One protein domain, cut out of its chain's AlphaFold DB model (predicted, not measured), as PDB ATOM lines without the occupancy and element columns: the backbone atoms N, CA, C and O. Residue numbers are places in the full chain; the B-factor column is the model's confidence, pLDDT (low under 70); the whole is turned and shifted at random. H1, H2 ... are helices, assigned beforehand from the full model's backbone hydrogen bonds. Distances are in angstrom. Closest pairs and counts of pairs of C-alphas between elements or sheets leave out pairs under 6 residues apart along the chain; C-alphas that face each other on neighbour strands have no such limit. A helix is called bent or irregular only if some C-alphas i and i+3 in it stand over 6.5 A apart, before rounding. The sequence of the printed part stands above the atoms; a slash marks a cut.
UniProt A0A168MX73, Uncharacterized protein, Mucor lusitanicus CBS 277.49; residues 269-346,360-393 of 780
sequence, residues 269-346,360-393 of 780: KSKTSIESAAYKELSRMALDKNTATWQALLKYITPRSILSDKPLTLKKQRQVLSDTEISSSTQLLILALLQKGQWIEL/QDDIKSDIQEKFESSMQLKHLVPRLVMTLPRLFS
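AT A GLANCE: This is residues 269 to 346 and 360 to 393 of the 780 residues of an uncharacterized protein of Mucor lusitanicus CBS 277.49 (UniProt A0A168MX73). A short helix, H5, runs through the middle of a rounded body, crossing between two pairs of helices: H1 and H8 side by side, opposite ways, on one side of it, and H4 and H7 side by side, the same way, on the other. H2 and H3 lie far out from the middle, and H6 is a short turn at the cut. The printed part has 112 residues, with eight named helices in the order H1 to H8 and no named strand; the class is all helix. It is compact, with a radius of gyration of the C-alphas of 12.9 A and spans of 34 by 29 by 26 A.

IN THESE COORDINATES: H1, residues 273 to 287, is the longest helix at 21.5 A and begins with C-alpha 273 at (-33.356, 127.605, 2.675). H2 is residues 291 to 297, H3 residues 303 to 306 and H4 residues 314 to 321. H5, residues 328 to 338, measures 15.6 A, and its C-alpha 328 is at (-18.838, 140.559, 10.044). H6 is residues 343 to 346. H7, residues 360 to 372, measures 19.4 A; it is neither bent nor irregular, but only just: C-alphas 369 and 372 are 6.0 A apart. H8, residues 380 to 387, ends with C-alpha 387 at (-37.322, 134.796, 5.194).

HOW THE PARTS SIT: H5 is the hub, touching five helices. H1 touches it with residues 274 to 279 alone, at a steep tilt of 54 degrees; the closest C-alphas, of Glu 275 and Leu 337, are 4.9 A apart. H1 also touches H8, opposite ways at a shallow tilt of 7 degrees, with the C-alphas of Ala 277 and Leu 380 closest at 5.0 A. H4 and H5 form a helical hairpin at 37 degrees, a tilt only just steep, with the C-alphas of Leu 321 and Gln 331 closest at 5.9 A. H7 touches H5 with residues 367 to 371 alone, at a steep tilt of 55 degrees; the C-alphas of Ser 328 and Lys 370 come closest at 5.0 A. H4 and H7 touch at a shallow tilt of 19 degrees, the same way, closest at the C-alphas of Arg 318 and Ile 363, 6.9 A apart. H2 and H3 each only just touch H5, with 3 pairs of C-alphas within 8 A: closest are those of Leu 297 and Ile 334, 7.4 A, and of Ile 306 and Leu 338, 6.5 A. H6 touches no helix. H1 and H7 are apart. The helix packing is mostly crossed, only just. In H1, H2, H4, H5 and H8 every O i to N i+4 pair is within hydrogen-bond range, in H7 8 of 9; H3 and H6 are too short for such a pair.

THE WHOLE: The two C-alphas farthest apart, of Leu 287 and Asp 361, are 35.7 A apart. Residues 347 to 359, the link from H6 to H7, are not printed; C-alphas 346 and 360 across this cut are 8.4 A apart. Of the links that are printed whole, none is long. Mean pLDDT of the printed part is 85.1, with residue 270 alone under 70.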
ATOM      1  N   LYS A 269     -29.590 117.520   9.696       76.81
ATOM      2  CA  LYS A 269     -31.007 117.106   9.736       76.81
ATOM      3  C   LYS A 269     -31.994 118.254   9.482       76.81
ATOM      4  O   LYS A 269     -32.971 118.076   8.764       76.81
ATOM      5  N   SER A 270     -31.763 119.420  10.086       69.25
ATOM      6  CA  SER A 270     -32.613 120.612   9.962       69.25
ATOM      7  C   SER A 270     -32.051 121.535   8.878       69.25
ATOM      8  O   SER A 270     -31.175 122.372   9.143       69.25
ATOM      9  N   LYS A 271     -32.511 121.334   7.642       75.50
ATOM     10  CA  LYS A 271     -32.097 122.105   6.467       75.50
ATOM     11  C   LYS A 271     -33.218 123.055   6.058       75.50
ATOM     12  O   LYS A 271     -34.208 122.617   5.478       75.50
ATOM     13  N   THR A 272     -33.060 124.348   6.342       84.44
ATOM     14  CA  THR A 272     -33.902 125.381   5.729       84.44
ATOM     15  C   THR A 272     -33.209 125.971   4.502       84.44
ATOM     16  O   THR A 272     -32.077 125.615   4.141       84.44
ATOM     17  N   SER A 273     -33.903 126.878   3.818       86.50
ATOM     18  CA  SER A 273     -33.356 127.605   2.675       86.50
ATOM     19  C   SER A 273     -32.160 128.493   3.062       86.50
ATOM     20  O   SER A 273     -31.273 128.695   2.230       86.50
ATOM     21  N   ILE A 274     -32.083 128.952   4.321       89.25
ATOM     22  CA  ILE A 274     -30.981 129.768   4.853       89.25
ATOM     23  C   ILE A 274     -29.703 128.935   4.988       89.25
ATOM     24  O   ILE A 274     -28.668 129.328   4.452       89.25
ATOM     25  N   GLU A 275     -29.749 127.762   5.634       90.31
ATOM     26  CA  GLU A 275     -28.546 126.929   5.789       90.31
ATOM     27  C   GLU A 275     -28.041 126.419   4.445       90.31
ATOM     28  O   GLU A 275     -26.838 126.404   4.201       90.31
ATOM     29  N   SER A 276     -28.957 126.074   3.538       89.62
ATOM     30  CA  SER A 276     -28.598 125.684   2.170       89.62
ATOM     31  C   SER A 276     -27.830 126.795   1.444       89.62
ATOM     32  O   SER A 276     -26.874 126.526   0.722       89.62
ATOM     33  N   ALA A 277     -28.225 128.058   1.635       90.38
ATOM     34  CA  ALA A 277     -27.507 129.195   1.070       90.38
ATOM     35  C   ALA A 277     -26.170 129.466   1.774       90.38
ATOM     36  O   ALA A 277     -25.205 129.823   1.103       90.38
ATOM     37  N   ALA A 278     -26.085 129.237   3.086       92.00
ATOM     38  CA  ALA A 278     -24.825 129.314   3.822       92.00
ATOM     39  C   ALA A 278     -23.802 128.281   3.312       92.00
ATOM     40  O   ALA A 278     -22.646 128.628   3.091       92.00
ATOM     41  N   TYR A 279     -24.217 127.039   3.039       92.12
ATOM     42  CA  TYR A 279     -23.330 126.034   2.435       92.12
ATOM     43  C   TYR A 279     -22.854 126.430   1.033       92.12
ATOM     44  O   TYR A 279     -21.675 126.264   0.731       92.12
ATOM     45  N   LYS A 280     -23.719 127.029   0.203       91.06
ATOM     46  CA  LYS A 280     -23.314 127.557  -1.114       91.06
ATOM     47  C   LYS A 280     -22.259 128.660  -1.006       91.06
ATOM     48  O   LYS A 280     -21.313 128.670  -1.788       91.06
ATOM     49  N   GLU A 281     -22.397 129.563  -0.034       90.94
ATOM     50  CA  GLU A 281     -21.370 130.575   0.247       90.94
ATOM     51  C   GLU A 281     -20.055 129.944   0.703       90.94
ATOM     52  O   GLU A 281     -18.999 130.321   0.203       90.94
ATOM     53  N   LEU A 282     -20.109 128.942   1.587       91.06
ATOM     54  CA  LEU A 282     -18.914 128.223   2.032       91.06
ATOM     55  C   LEU A 282     -18.205 127.531   0.861       91.06
ATOM     56  O   LEU A 282     -17.004 127.720   0.699       91.06
ATOM     57  N   SER A 283     -18.916 126.800  -0.001       89.44
ATOM     58  CA  SER A 283     -18.302 126.183  -1.188       89.44
ATOM     59  C   SER A 283     -17.669 127.223  -2.120       89.44
ATOM     60  O   SER A 283     -16.554 127.018  -2.595       89.44
ATOM     61  N   ARG A 284     -18.302 128.390  -2.321       87.56
ATOM     62  CA  ARG A 284     -17.689 129.492  -3.084       87.56
ATOM     63  C   ARG A 284     -16.408 130.005  -2.420       87.56
ATOM     64  O   ARG A 284     -15.391 130.153  -3.084       87.56
ATOM     65  N   MET A 285     -16.420 130.200  -1.103       86.88
ATOM     66  CA  MET A 285     -15.232 130.622  -0.354       86.88
ATOM     67  C   MET A 285     -14.102 129.582  -0.388       86.88
ATOM     68  O   MET A 285     -12.934 129.949  -0.252       86.88
ATOM     69  N   ALA A 286     -14.414 128.288  -0.533       85.19
ATOM     70  CA  ALA A 286     -13.412 127.245  -0.766       85.19
ATOM     71  C   ALA A 286     -12.781 127.370  -2.163       85.19
ATOM     72  O   ALA A 286     -11.568 127.222  -2.292       85.19
ATOM     73  N   LEU A 287     -13.574 127.709  -3.188       84.00
ATOM     74  CA  LEU A 287     -13.078 127.977  -4.546       84.00
ATOM     75  C   LEU A 287     -12.180 129.220  -4.606       84.00
ATOM     76  O   LEU A 287     -11.168 129.202  -5.301       84.00
ATOM     77  N   ASP A 288     -12.505 130.257  -3.831       82.75
ATOM     78  CA  ASP A 288     -11.715 131.494  -3.740       82.75
ATOM     79  C   ASP A 288     -10.409 131.324  -2.928       82.75
ATOM     80  O   ASP A 288      -9.613 132.258  -2.824       82.75
ATOM     81  N   LYS A 289     -10.173 130.140  -2.337       83.25
ATOM     82  CA  LYS A 289      -8.952 129.754  -1.597       83.25
ATOM     83  C   LYS A 289      -8.545 130.730  -0.472       83.25
ATOM     84  O   LYS A 289      -7.361 130.897  -0.177       83.25
ATOM     85  N   ASN A 290      -9.509 131.372   0.198       79.50
ATOM     86  CA  ASN A 290      -9.248 132.372   1.246       79.50
ATOM     87  C   ASN A 290      -8.820 131.728   2.584       79.50
ATOM     88  O   ASN A 290      -9.645 131.426   3.450       79.50
ATOM     89  N   THR A 291      -7.514 131.530   2.759       81.88
ATOM     90  CA  THR A 291      -6.912 130.808   3.895       81.88
ATOM     91  C   THR A 291      -7.246 131.411   5.265       81.88
ATOM     92  O   THR A 291      -7.648 130.679   6.172       81.88
ATOM     93  N   ALA A 292      -7.148 132.737   5.412       79.12
ATOM     94  CA  ALA A 292      -7.385 133.439   6.677       79.12
ATOM     95  C   ALA A 292      -8.834 133.279   7.163       79.12
ATOM     96  O   ALA A 292      -9.086 132.993   8.335       79.12
ATOM     97  N   THR A 293      -9.799 133.389   6.247       82.62
ATOM     98  CA  THR A 293     -11.219 133.254   6.598       82.62
ATOM     99  C   THR A 293     -11.568 131.810   6.961       82.62
ATOM    100  O   THR A 293     -12.304 131.564   7.919       82.62
ATOM    101  N   TRP A 294     -10.986 130.834   6.256       86.75
ATOM    102  CA  TRP A 294     -11.161 129.415   6.571       86.75
ATOM    103  C   TRP A 294     -10.568 129.022   7.923       86.75
ATOM    104  O   TRP A 294     -11.206 128.287   8.675       86.75
ATOM    105  N   GLN A 295      -9.401 129.555   8.285       82.88
ATOM    106  CA  GLN A 295      -8.805 129.324   9.602       82.88
ATOM    107  C   GLN A 295      -9.747 129.752  10.740       82.88
ATOM    108  O   GLN A 295      -9.844 129.061  11.761       82.88
ATOM    109  N   ALA A 296     -10.465 130.859  10.553       81.00
ATOM    110  CA  ALA A 296     -11.448 131.352  11.505       81.00
ATOM    111  C   ALA A 296     -12.728 130.488  11.522       81.00
ATOM    112  O   ALA A 296     -13.193 130.083  12.590       81.00
ATOM    113  N   LEU A 297     -13.257 130.127  10.346       87.19
ATOM    114  CA  LEU A 297     -14.463 129.300  10.182       87.19
ATOM    115  C   LEU A 297     -14.336 127.902  10.805       87.19
ATOM    116  O   LEU A 297     -15.267 127.421  11.458       87.19
ATOM    117  N   LEU A 298     -13.177 127.254  10.651       87.88
ATOM    118  CA  LEU A 298     -12.933 125.887  11.132       87.88
ATOM    119  C   LEU A 298     -12.987 125.755  12.662       87.88
ATOM    120  O   LEU A 298     -13.107 124.646  13.178       87.88
ATOM    121  N   LYS A 299     -12.947 126.866  13.411       85.62
ATOM    122  CA  LYS A 299     -13.194 126.858  14.864       85.62
ATOM    123  C   LYS A 299     -14.648 126.508  15.209       85.62
ATOM    124  O   LYS A 299     -14.905 125.962  16.281       85.62
ATOM    125  N   TYR A 300     -15.587 126.834  14.320       88.06
ATOM    126  CA  TYR A 300     -17.030 126.745  14.562       88.06
ATOM    127  C   TYR A 300     -17.701 125.625  13.761       88.06
ATOM    128  O   TYR A 300     -18.655 125.006  14.247       88.06
ATOM    129  N   ILE A 301     -17.200 125.338  12.556       89.00
ATOM    130  CA  ILE A 301     -17.699 124.272  11.681       89.00
ATOM    131  C   ILE A 301     -17.094 122.939  12.132       89.00
ATOM    132  O   ILE A 301     -15.993 122.570  11.740       89.00
ATOM    133  N   THR A 302     -17.824 122.206  12.971       87.50
ATOM    134  CA  THR A 302     -17.431 120.870  13.438       87.50
ATOM    135  C   THR A 302     -18.590 119.896  13.236       87.50
ATOM    136  O   THR A 302     -19.750 120.314  13.327       87.50
ATOM    137  N   PRO A 303     -18.335 118.589  13.045       87.19
ATOM    138  CA  PRO A 303     -19.407 117.597  12.985       87.19
ATOM    139  C   PRO A 303     -20.332 117.687  14.203       87.19
ATOM    140  O   PRO A 303     -21.550 117.653  14.070       87.19
ATOM    141  N   ARG A 304     -19.767 117.916  15.397       87.12
ATOM    142  CA  ARG A 304     -20.529 118.063  16.642       87.12
ATOM    143  C   ARG A 304     -21.461 119.282  16.649       87.12
ATOM    144  O   ARG A 304     -22.577 119.167  17.148       87.12
ATOM    145  N   SER A 305     -21.019 120.440  16.152       87.12
ATOM    146  CA  SER A 305     -21.865 121.643  16.089       87.12
ATOM    147  C   SER A 305     -22.943 121.526  15.014       87.12
ATOM    148  O   SER A 305     -24.067 121.971  15.230       87.12
ATOM    149  N   ILE A 306     -22.638 120.874  13.891       86.94
ATOM    150  CA  ILE A 306     -23.572 120.718  12.771       86.94
ATOM    151  C   ILE A 306     -24.647 119.666  13.059       86.94
ATOM    152  O   ILE A 306     -25.807 119.897  12.721       86.94
ATOM    153  N   LEU A 307     -24.280 118.556  13.705       86.12
ATOM    154  CA  LEU A 307     -25.185 117.457  14.068       86.12
ATOM    155  C   LEU A 307     -26.017 117.725  15.326       86.12
ATOM    156  O   LEU A 307     -26.903 116.935  15.646       86.12
ATOM    157  N   SER A 308     -25.714 118.791  16.069       84.31
ATOM    158  CA  SER A 308     -26.511 119.192  17.228       84.31
ATOM    159  C   SER A 308     -27.939 119.513  16.793       84.31
ATOM    160  O   SER A 308     -28.147 120.401  15.969       84.31
ATOM    161  N   ASP A 309     -28.918 118.845  17.407       78.88
ATOM    162  CA  ASP A 309     -30.338 119.162  17.211       78.88
ATOM    163  C   ASP A 309     -30.722 120.500  17.889       78.88
ATOM    164  O   ASP A 309     -31.769 121.071  17.600       78.88
ATOM    165  N   LYS A 310     -29.884 121.017  18.805       81.69
ATOM    166  CA  LYS A 310     -30.103 122.300  19.494       81.69
ATOM    167  C   LYS A 310     -29.441 123.463  18.738       81.69
ATOM    168  O   LYS A 310     -28.287 123.291  18.326       81.69
ATOM    169  N   PRO A 311     -30.099 124.637  18.646       81.94
ATOM    170  CA  PRO A 311     -29.503 125.860  18.100       81.94
ATOM    171  C   PRO A 311     -28.318 126.337  18.957       81.94
ATOM    172  O   PRO A 311     -28.084 125.860  20.077       81.94
ATOM    173  N   LEU A 312     -27.601 127.352  18.476       85.06
ATOM    174  CA  LEU A 312     -26.617 128.048  19.300       85.06
ATOM    175  C   LEU A 312     -27.276 128.683  20.531       85.06
ATOM    176  O   LEU A 312     -28.225 129.455  20.434       85.06
ATOM    177  N   THR A 313     -26.710 128.416  21.707       85.94
ATOM    178  CA  THR A 313     -27.044 129.128  22.952       85.94
ATOM    179  C   THR A 313     -26.652 130.605  22.858       85.94
ATOM    180  O   THR A 313     -25.621 130.897  22.252       85.94
ATOM    181  N   LEU A 314     -27.350 131.504  23.563       84.31
ATOM    182  CA  LEU A 314     -27.056 132.952  23.594       84.31
ATOM    183  C   LEU A 314     -25.579 133.274  23.845       84.31
ATOM    184  O   LEU A 314     -24.969 134.043  23.109       84.31
ATOM    185  N   LYS A 315     -24.961 132.595  24.821       86.75
ATOM    186  CA  LYS A 315     -23.532 132.752  25.136       86.75
ATOM    187  C   LYS A 315     -22.624 132.489  23.928       86.75
ATOM    188  O   LYS A 315     -21.632 133.183  23.747       86.75
ATOM    189  N   LYS A 316     -22.966 131.496  23.101       87.44
ATOM    190  CA  LYS A 316     -22.211 131.164  21.884       87.44
ATOM    191  C   LYS A 316     -22.518 132.118  20.733       87.44
ATOM    192  O   LYS A 316     -21.611 132.408  19.970       87.44
ATOM    193  N   GLN A 317     -23.752 132.610  20.615       88.62
ATOM    194  CA  GLN A 317     -24.095 133.631  19.618       88.62
ATOM    195  C   GLN A 317     -23.286 134.911  19.870       88.62
ATOM    196  O   GLN A 317     -22.598 135.373  18.966       88.62
ATOM    197  N   ARG A 318     -23.262 135.396  21.122       87.94
ATOM    198  CA  ARG A 318     -22.405 136.520  21.533       87.94
ATOM    199  C   ARG A 318     -20.933 136.239  21.256       87.94
ATOM    200  O   ARG A 318     -20.269 137.086  20.683       87.94
ATOM    201  N   GLN A 319     -20.444 135.042  21.598       90.12
ATOM    202  CA  GLN A 319     -19.058 134.663  21.316       90.12
ATOM    203  C   GLN A 319     -18.716 134.801  19.824       90.12
ATOM    204  O   GLN A 319     -17.696 135.402  19.512       90.12
ATOM    205  N   VAL A 320     -19.572 134.299  18.924       90.06
ATOM    206  CA  VAL A 320     -19.380 134.411  17.466       90.06
ATOM    207  C   VAL A 320     -19.398 135.873  17.011       90.06
ATOM    208  O   VAL A 320     -18.529 136.276  16.249       90.06
ATOM    209  N   LEU A 321     -20.357 136.673  17.487       88.50
ATOM    210  CA  LEU A 321     -20.503 138.088  17.111       88.50
ATOM    211  C   LEU A 321     -19.368 138.976  17.649       88.50
ATOM    212  O   LEU A 321     -19.004 139.969  17.022       88.50
ATOM    213  N   SER A 322     -18.784 138.605  18.791       88.75
ATOM    214  CA  SER A 322     -17.658 139.308  19.418       88.75
ATOM    215  C   SER A 322     -16.279 138.877  18.907       88.75
ATOM    216  O   SER A 322     -15.275 139.450  19.323       88.75
ATOM    217  N   ASP A 323     -16.200 137.848  18.054       87.69
ATOM    218  CA  ASP A 323     -14.920 137.307  17.593       87.69
ATOM    219  C   ASP A 323     -14.278 138.249  16.564       87.69
ATOM    220  O   ASP A 323     -14.684 138.300  15.401       87.69
ATOM    221  N   THR A 324     -13.274 139.007  17.011       83.62
ATOM    222  CA  THR A 324     -12.548 139.999  16.204       83.62
ATOM    223  C   THR A 324     -11.645 139.375  15.144       83.62
ATOM    224  O   THR A 324     -11.179 140.085  14.258       83.62
ATOM    225  N   GLU A 325     -11.368 138.069  15.223       82.31
ATOM    226  CA  GLU A 325     -10.575 137.374  14.204       82.31
ATOM    227  C   GLU A 325     -11.378 137.097  12.925       82.31
ATOM    228  O   GLU A 325     -10.809 136.667  11.920       82.31
ATOM    229  N   ILE A 326     -12.695 137.325  12.946       85.38
ATOM    230  CA  ILE A 326     -13.590 137.007  11.839       85.38
ATOM    231  C   ILE A 326     -14.285 138.267  11.326       85.38
ATOM    232  O   ILE A 326     -14.755 139.099  12.098       85.38
ATOM    233  N   SER A 327     -14.418 138.385  10.004       87.38
ATOM    234  CA  SER A 327     -15.199 139.465   9.401       87.38
ATOM    235  C   SER A 327     -16.689 139.344   9.739       87.38
ATOM    236  O   SER A 327     -17.221 138.238   9.857       87.38
ATOM    237  N   SER A 328     -17.390 140.479   9.798       88.06
ATOM    238  CA  SER A 328     -18.838 140.559  10.044       88.06
ATOM    239  C   SER A 328     -19.662 139.613   9.158       88.06
ATOM    240  O   SER A 328     -20.579 138.946   9.634       88.06
ATOM    241  N   SER A 329     -19.301 139.486   7.874       87.12
ATOM    242  CA  SER A 329     -19.965 138.562   6.947       87.12
ATOM    243  C   SER A 329     -19.809 137.105   7.369       87.12
ATOM    244  O   SER A 329     -20.740 136.311   7.306       87.12
ATOM    245  N   THR A 330     -18.621 136.738   7.826       88.56
ATOM    246  CA  THR A 330     -18.317 135.368   8.220       88.56
ATOM    247  C   THR A 330     -18.973 135.035   9.560       88.56
ATOM    248  O   THR A 330     -19.473 133.927   9.732       88.56
ATOM    249  N   GLN A 331     -19.067 136.005  10.478       91.25
ATOM    250  CA  GLN A 331     -19.867 135.872  11.700       91.25
ATOM    251  C   GLN A 331     -21.336 135.568  11.360       91.25
ATOM    252  O   GLN A 331     -21.904 134.603  11.877       91.25
ATOM    253  N   LEU A 332     -21.935 136.326  10.431       89.81
ATOM    254  CA  LEU A 332     -23.316 136.100   9.991       89.81
ATOM    255  C   LEU A 332     -23.485 134.741   9.292       89.81
ATOM    256  O   LEU A 332     -24.479 134.054   9.523       89.81
ATOM    257  N   LEU A 333     -22.502 134.320   8.493       91.00
ATOM    258  CA  LEU A 333     -22.479 133.010   7.838       91.00
ATOM    259  C   LEU A 333     -22.457 131.853   8.852       91.00
ATOM    260  O   LEU A 333     -23.205 130.886   8.701       91.00
ATOM    261  N   ILE A 334     -21.642 131.961   9.909       90.69
ATOM    262  CA  ILE A 334     -21.576 130.969  10.996       90.69
ATOM    263  C   ILE A 334     -22.919 130.879  11.717       90.69
ATOM    264  O   ILE A 334     -23.418 129.776  11.957       90.69
ATOM    265  N   LEU A 335     -23.520 132.026  12.050       90.12
ATOM    266  CA  LEU A 335     -24.843 132.053  12.669       90.12
ATOM    267  C   LEU A 335     -25.875 131.408  11.741       90.12
ATOM    268  O   LEU A 335     -26.610 130.532  12.186       90.12
ATOM    269  N   ALA A 336     -25.895 131.772  10.454       89.38
ATOM    270  CA  ALA A 336     -26.823 131.212   9.470       89.38
ATOM    271  C   ALA A 336     -26.762 129.684   9.432       89.38
ATOM    272  O   ALA A 336     -27.808 129.045   9.470       89.38
ATOM    273  N   LEU A 337     -25.558 129.108   9.449       89.12
ATOM    274  CA  LEU A 337     -25.320 127.663   9.418       89.12
ATOM    275  C   LEU A 337     -25.775 126.933  10.699       89.12
ATOM    276  O   LEU A 337     -26.270 125.800  10.655       89.12
ATOM    277  N   LEU A 338     -25.553 127.553  11.862       88.25
ATOM    278  CA  LEU A 338     -25.658 126.896  13.170       88.25
ATOM    279  C   LEU A 338     -26.952 127.220  13.936       88.25
ATOM    280  O   LEU A 338     -27.187 126.623  14.988       88.25
ATOM    281  N   GLN A 339     -27.808 128.101  13.412       84.25
ATOM    282  CA  GLN A 339     -29.091 128.452  14.036       84.25
ATOM    283  C   GLN A 339     -30.253 127.504  13.694       84.25
ATOM    284  O   GLN A 339     -31.309 127.584  14.321       84.25
ATOM    285  N   LYS A 340     -30.058 126.579  12.746       81.12
ATOM    286  CA  LYS A 340     -30.950 125.432  12.483       81.12
ATOM    287  C   LYS A 340     -32.410 125.812  12.186       81.12
ATOM    288  O   LYS A 340     -33.332 125.142  12.636       81.12
ATOM    289  N   GLY A 341     -32.632 126.892  11.446       70.44
ATOM    290  CA  GLY A 341     -33.962 127.328  11.028       70.44
ATOM    291  C   GLY A 341     -34.779 128.043  12.101       70.44
ATOM    292  O   GLY A 341     -35.833 128.589  11.789       70.44
ATOM    293  N   GLN A 342     -34.284 128.138  13.340       78.00
ATOM    294  CA  GLN A 342     -34.993 128.804  14.439       78.00
ATOM    295  C   GLN A 342     -34.944 130.330  14.364       78.00
ATOM    296  O   GLN A 342     -35.280 131.019  15.320       78.00
ATOM    297  N   TRP A 343     -34.555 130.894  13.225       78.25
ATOM    298  CA  TRP A 343     -34.542 132.333  13.025       78.25
ATOM    299  C   TRP A 343     -35.925 132.970  13.194       78.25
ATOM    300  O   TRP A 343     -36.030 134.022  13.815       78.25
ATOM    301  N   ILE A 344     -36.982 132.332  12.682       73.25
ATOM    302  CA  ILE A 344     -38.356 132.854  12.784       73.25
ATOM    303  C   ILE A 344     -38.854 132.751  14.231       73.25
ATOM    304  O   ILE A 344     -39.447 133.688  14.751       73.25
ATOM    305  N   GLU A 345     -38.557 131.652  14.926       73.75
ATOM    306  CA  GLU A 345     -38.878 131.517  16.352       73.75
ATOM    307  C   GLU A 345     -38.106 132.530  17.202       73.75
ATOM    308  O   GLU A 345     -38.634 133.031  18.194       73.75
ATOM    309  N   LEU A 346     -36.866 132.853  16.818       71.38
ATOM    310  CA  LEU A 346     -35.966 133.734  17.561       71.38
ATOM    311  C   LEU A 346     -36.145 135.228  17.262       71.38
ATOM    312  O   LEU A 346     -35.852 136.053  18.130       71.38
ATOM    313  N   GLN A 360     -31.511 139.144  24.229       79.19
ATOM    314  CA  GLN A 360     -31.895 138.730  22.875       79.19
ATOM    315  C   GLN A 360     -32.023 139.939  21.940       79.19
ATOM    316  O   GLN A 360     -31.715 139.833  20.752       79.19
ATOM    317  N   ASP A 361     -32.467 141.075  22.479       78.94
ATOM    318  CA  ASP A 361     -32.592 142.327  21.737       78.94
ATOM    319  C   ASP A 361     -31.209 142.940  21.444       78.94
ATOM    320  O   ASP A 361     -30.985 143.410  20.327       78.94
ATOM    321  N   ASP A 362     -30.243 142.808  22.363       83.31
ATOM    322  CA  ASP A 362     -28.834 143.163  22.111       83.31
ATOM    323  C   ASP A 362     -28.261 142.360  20.930       83.31
ATOM    324  O   ASP A 362     -27.731 142.923  19.975       83.31
ATOM    325  N   ILE A 363     -28.441 141.031  20.942       85.19
ATOM    326  CA  ILE A 363     -27.973 140.148  19.859       85.19
ATOM    327  C   ILE A 363     -28.643 140.511  18.529       85.19
ATOM    328  O   ILE A 363     -28.009 140.463  17.474       85.19
ATOM    329  N   LYS A 364     -29.929 140.875  18.558       85.75
ATOM    330  CA  LYS A 364     -30.649 141.333  17.368       85.75
ATOM    331  C   LYS A 364     -30.008 142.598  16.791       85.75
ATOM    332  O   LYS A 364     -29.813 142.658  15.577       85.75
ATOM    333  N   SER A 365     -29.672 143.570  17.641       85.56
ATOM    334  CA  SER A 365     -28.987 144.802  17.235       85.56
ATOM    335  C   SER A 365     -27.622 144.502  16.612       85.56
ATOM    336  O   SER A 365     -27.336 144.974  15.511       85.56
ATOM    337  N   ASP A 366     -26.830 143.634  17.247       86.69
ATOM    338  CA  ASP A 366     -25.524 143.213  16.726       86.69
ATOM    339  C   ASP A 366     -25.659 142.562  15.339       86.69
ATOM    340  O   ASP A 366     -24.936 142.905  14.406       86.69
ATOM    341  N   ILE A 367     -26.626 141.653  15.151       88.38
ATOM    342  CA  ILE A 367     -26.880 141.006  13.853       88.38
ATOM    343  C   ILE A 367     -27.237 142.041  12.776       88.38
ATOM    344  O   ILE A 367     -26.777 141.929  11.636       88.38
ATOM    345  N   GLN A 368     -28.045 143.046  13.120       87.25
ATOM    346  CA  GLN A 368     -28.434 144.113  12.195       87.25
ATOM    347  C   GLN A 368     -27.258 145.010  11.803       87.25
ATOM    348  O   GLN A 368     -27.173 145.407  10.641       87.25
ATOM    349  N   GLU A 369     -26.345 145.291  12.733       87.25
ATOM    350  CA  GLU A 369     -25.097 146.009  12.458       87.25
ATOM    351  C   GLU A 369     -24.201 145.194  11.511       87.25
ATOM    352  O   GLU A 369     -23.762 145.689  10.472       87.25
ATOM    353  N   LYS A 370     -23.985 143.902  11.802       87.81
ATOM    354  CA  LYS A 370     -23.130 143.033  10.971       87.81
ATOM    355  C   LYS A 370     -23.707 142.769   9.576       87.81
ATOM    356  O   LYS A 370     -22.946 142.494   8.642       87.81
ATOM    357  N   PHE A 371     -25.026 142.863   9.406       87.12
ATOM    358  CA  PHE A 371     -25.690 142.666   8.115       87.12
ATOM    359  C   PHE A 371     -25.223 143.658   7.043       87.12
ATOM    360  O   PHE A 371     -25.039 143.260   5.894       87.12
ATOM    361  N   GLU A 372     -24.962 144.917   7.401       81.00
ATOM    362  CA  GLU A 372     -24.516 145.941   6.444       81.00
ATOM    363  C   GLU A 372     -23.203 145.558   5.755       81.00
ATOM    364  O   GLU A 372     -23.054 145.690   4.543       81.00
ATOM    365  N   SER A 373     -22.271 144.982   6.513       82.69
ATOM    366  CA  SER A 373     -20.990 144.495   5.995       82.69
ATOM    367  C   SER A 373     -21.086 143.126   5.298       82.69
ATOM    368  O   SER A 373     -20.079 142.597   4.832       82.69
ATOM    369  N   SER A 374     -22.277 142.517   5.239       83.75
ATOM    370  CA  SER A 374     -22.492 141.152   4.734       83.75
ATOM    371  C   SER A 374     -23.007 141.095   3.293       83.75
ATOM    372  O   SER A 374     -23.250 140.003   2.779       83.75
ATOM    373  N   MET A 375     -23.114 142.237   2.604       84.06
ATOM    374  CA  MET A 375     -23.628 142.338   1.224       84.06
ATOM    375  C   MET A 375     -22.834 141.512   0.194       84.06
ATOM    376  O   MET A 375     -23.341 141.193  -0.878       84.06
ATOM    377  N   GLN A 376     -21.605 141.108   0.527       82.31
ATOM    378  CA  GLN A 376     -20.775 140.206  -0.278       82.31
ATOM    379  C   GLN A 376     -21.270 138.745  -0.326       82.31
ATOM    380  O   GLN A 376     -20.869 137.986  -1.218       82.31
ATOM    381  N   LEU A 377     -22.163 138.341   0.587       85.88
ATOM    382  CA  LEU A 377     -22.750 136.996   0.651       85.88
ATOM    383  C   LEU A 377     -23.979 136.885  -0.269       85.88
ATOM    384  O   LEU A 377     -25.130 136.885   0.177       85.88
ATOM    385  N   LYS A 378     -23.717 136.810  -1.577       84.62
ATOM    386  CA  LYS A 378     -24.701 136.900  -2.670       84.62
ATOM    387  C   LYS A 378     -25.830 135.865  -2.612       84.62
ATOM    388  O   LYS A 378     -26.931 136.162  -3.051       84.62
ATOM    389  N   HIS A 379     -25.590 134.668  -2.091       87.50
ATOM    390  CA  HIS A 379     -26.589 133.605  -1.970       87.50
ATOM    391  C   HIS A 379     -27.350 133.669  -0.643       87.50
ATOM    392  O   HIS A 379     -28.540 133.347  -0.601       87.50
ATOM    393  N   LEU A 380     -26.677 134.079   0.436       89.31
ATOM    394  CA  LEU A 380     -27.251 134.094   1.781       89.31
ATOM    395  C   LEU A 380     -28.143 135.314   2.019       89.31
ATOM    396  O   LEU A 380     -29.256 135.155   2.520       89.31
ATOM    397  N   VAL A 381     -27.685 136.516   1.650       89.69
ATOM    398  CA  VAL A 381     -28.426 137.765   1.892       89.69
ATOM    399  C   VAL A 381     -29.839 137.712   1.307       89.69
ATOM    400  O   VAL A 381     -30.774 137.999   2.058       89.69
ATOM    401  N   PRO A 382     -30.056 137.258   0.055       89.56
ATOM    402  CA  PRO A 382     -31.408 137.138  -0.471       89.56
ATOM    403  C   PRO A 382     -32.317 136.246   0.378       89.56
ATOM    404  O   PRO A 382     -33.430 136.637   0.715       89.56
ATOM    405  N   ARG A 383     -31.821 135.083   0.821       88.94
ATOM    406  CA  ARG A 383     -32.604 134.158   1.653       88.94
ATOM    407  C   ARG A 383     -32.934 134.749   3.017       88.94
ATOM    408  O   ARG A 383     -34.053 134.567   3.493       88.94
ATOM    409  N   LEU A 384     -31.997 135.475   3.623       87.94
ATOM    410  CA  LEU A 384     -32.216 136.166   4.893       87.94
ATOM    411  C   LEU A 384     -33.294 137.250   4.765       87.94
ATOM    412  O   LEU A 384     -34.223 137.279   5.566       87.94
ATOM    413  N   VAL A 385     -33.217 138.091   3.733       87.25
ATOM    414  CA  VAL A 385     -34.151 139.208   3.498       87.25
ATOM    415  C   VAL A 385     -35.562 138.718   3.170       87.25
ATOM    416  O   VAL A 385     -36.542 139.327   3.612       87.25
ATOM    417  N   MET A 386     -35.666 137.624   2.415       84.94
ATOM    418  CA  MET A 386     -36.940 137.003   2.051       84.94
ATOM    419  C   MET A 386     -37.592 136.273   3.231       84.94
ATOM    420  O   MET A 386     -38.806 136.331   3.388       84.94
ATOM    421  N   THR A 387     -36.799 135.611   4.081       82.88
ATOM    422  CA  THR A 387     -37.322 134.796   5.194       82.88
ATOM    423  C   THR A 387     -37.575 135.617   6.463       82.88
ATOM    424  O   THR A 387     -38.481 135.301   7.230       82.88
ATOM    425  N   LEU A 388     -36.771 136.655   6.720       83.88
ATOM    426  CA  LEU A 388     -36.781 137.421   7.977       83.88
ATOM    427  C   LEU A 388     -36.915 138.916   7.696       83.88
ATOM    428  O   LEU A 388     -35.977 139.700   7.898       83.88
ATOM    429  N   PRO A 389     -38.098 139.331   7.224       74.81
ATOM    430  CA  PRO A 389     -38.244 140.590   6.540       74.81
ATOM    431  C   PRO A 389     -37.988 141.838   7.397       74.81
ATOM    432  O   PRO A 389     -37.524 142.868   6.905       74.81
ATOM    433  N   ARG A 390     -38.295 141.740   8.692       76.00
ATOM    434  CA  ARG A 390     -38.152 142.837   9.657       76.00
ATOM    435  C   ARG A 390     -36.792 142.872  10.343       76.00
ATOM    436  O   ARG A 390     -36.435 143.887  10.935       76.00
ATOM    437  N   LEU A 391     -36.039 141.772  10.285       80.31
ATOM    438  CA  LEU A 391     -34.684 141.732  10.826       80.31
ATOM    439  C   LEU A 391     -33.713 142.413   9.861       80.31
ATOM    440  O   LEU A 391     -32.895 143.218  10.295       80.31
ATOM    441  N   PHE A 392     -33.852 142.147   8.561       84.50
ATOM    442  CA  PHE A 392     -32.942 142.633   7.527       84.50
ATOM    443  C   PHE A 392     -33.630 143.654   6.618       84.50
ATOM    444  O   PHE A 392     -34.509 143.314   5.822       84.50
ATOM    445  N   SER A 393     -33.226 144.923   6.746       81.75
ATOM    446  CA  SER A 393     -33.812 146.021   5.972       81.75
ATOM    447  C   SER A 393     -33.358 145.990   4.514       81.75
ATOM    448  O   SER A 393     -32.160 146.057   4.232       81.75
TER     449      SER A 393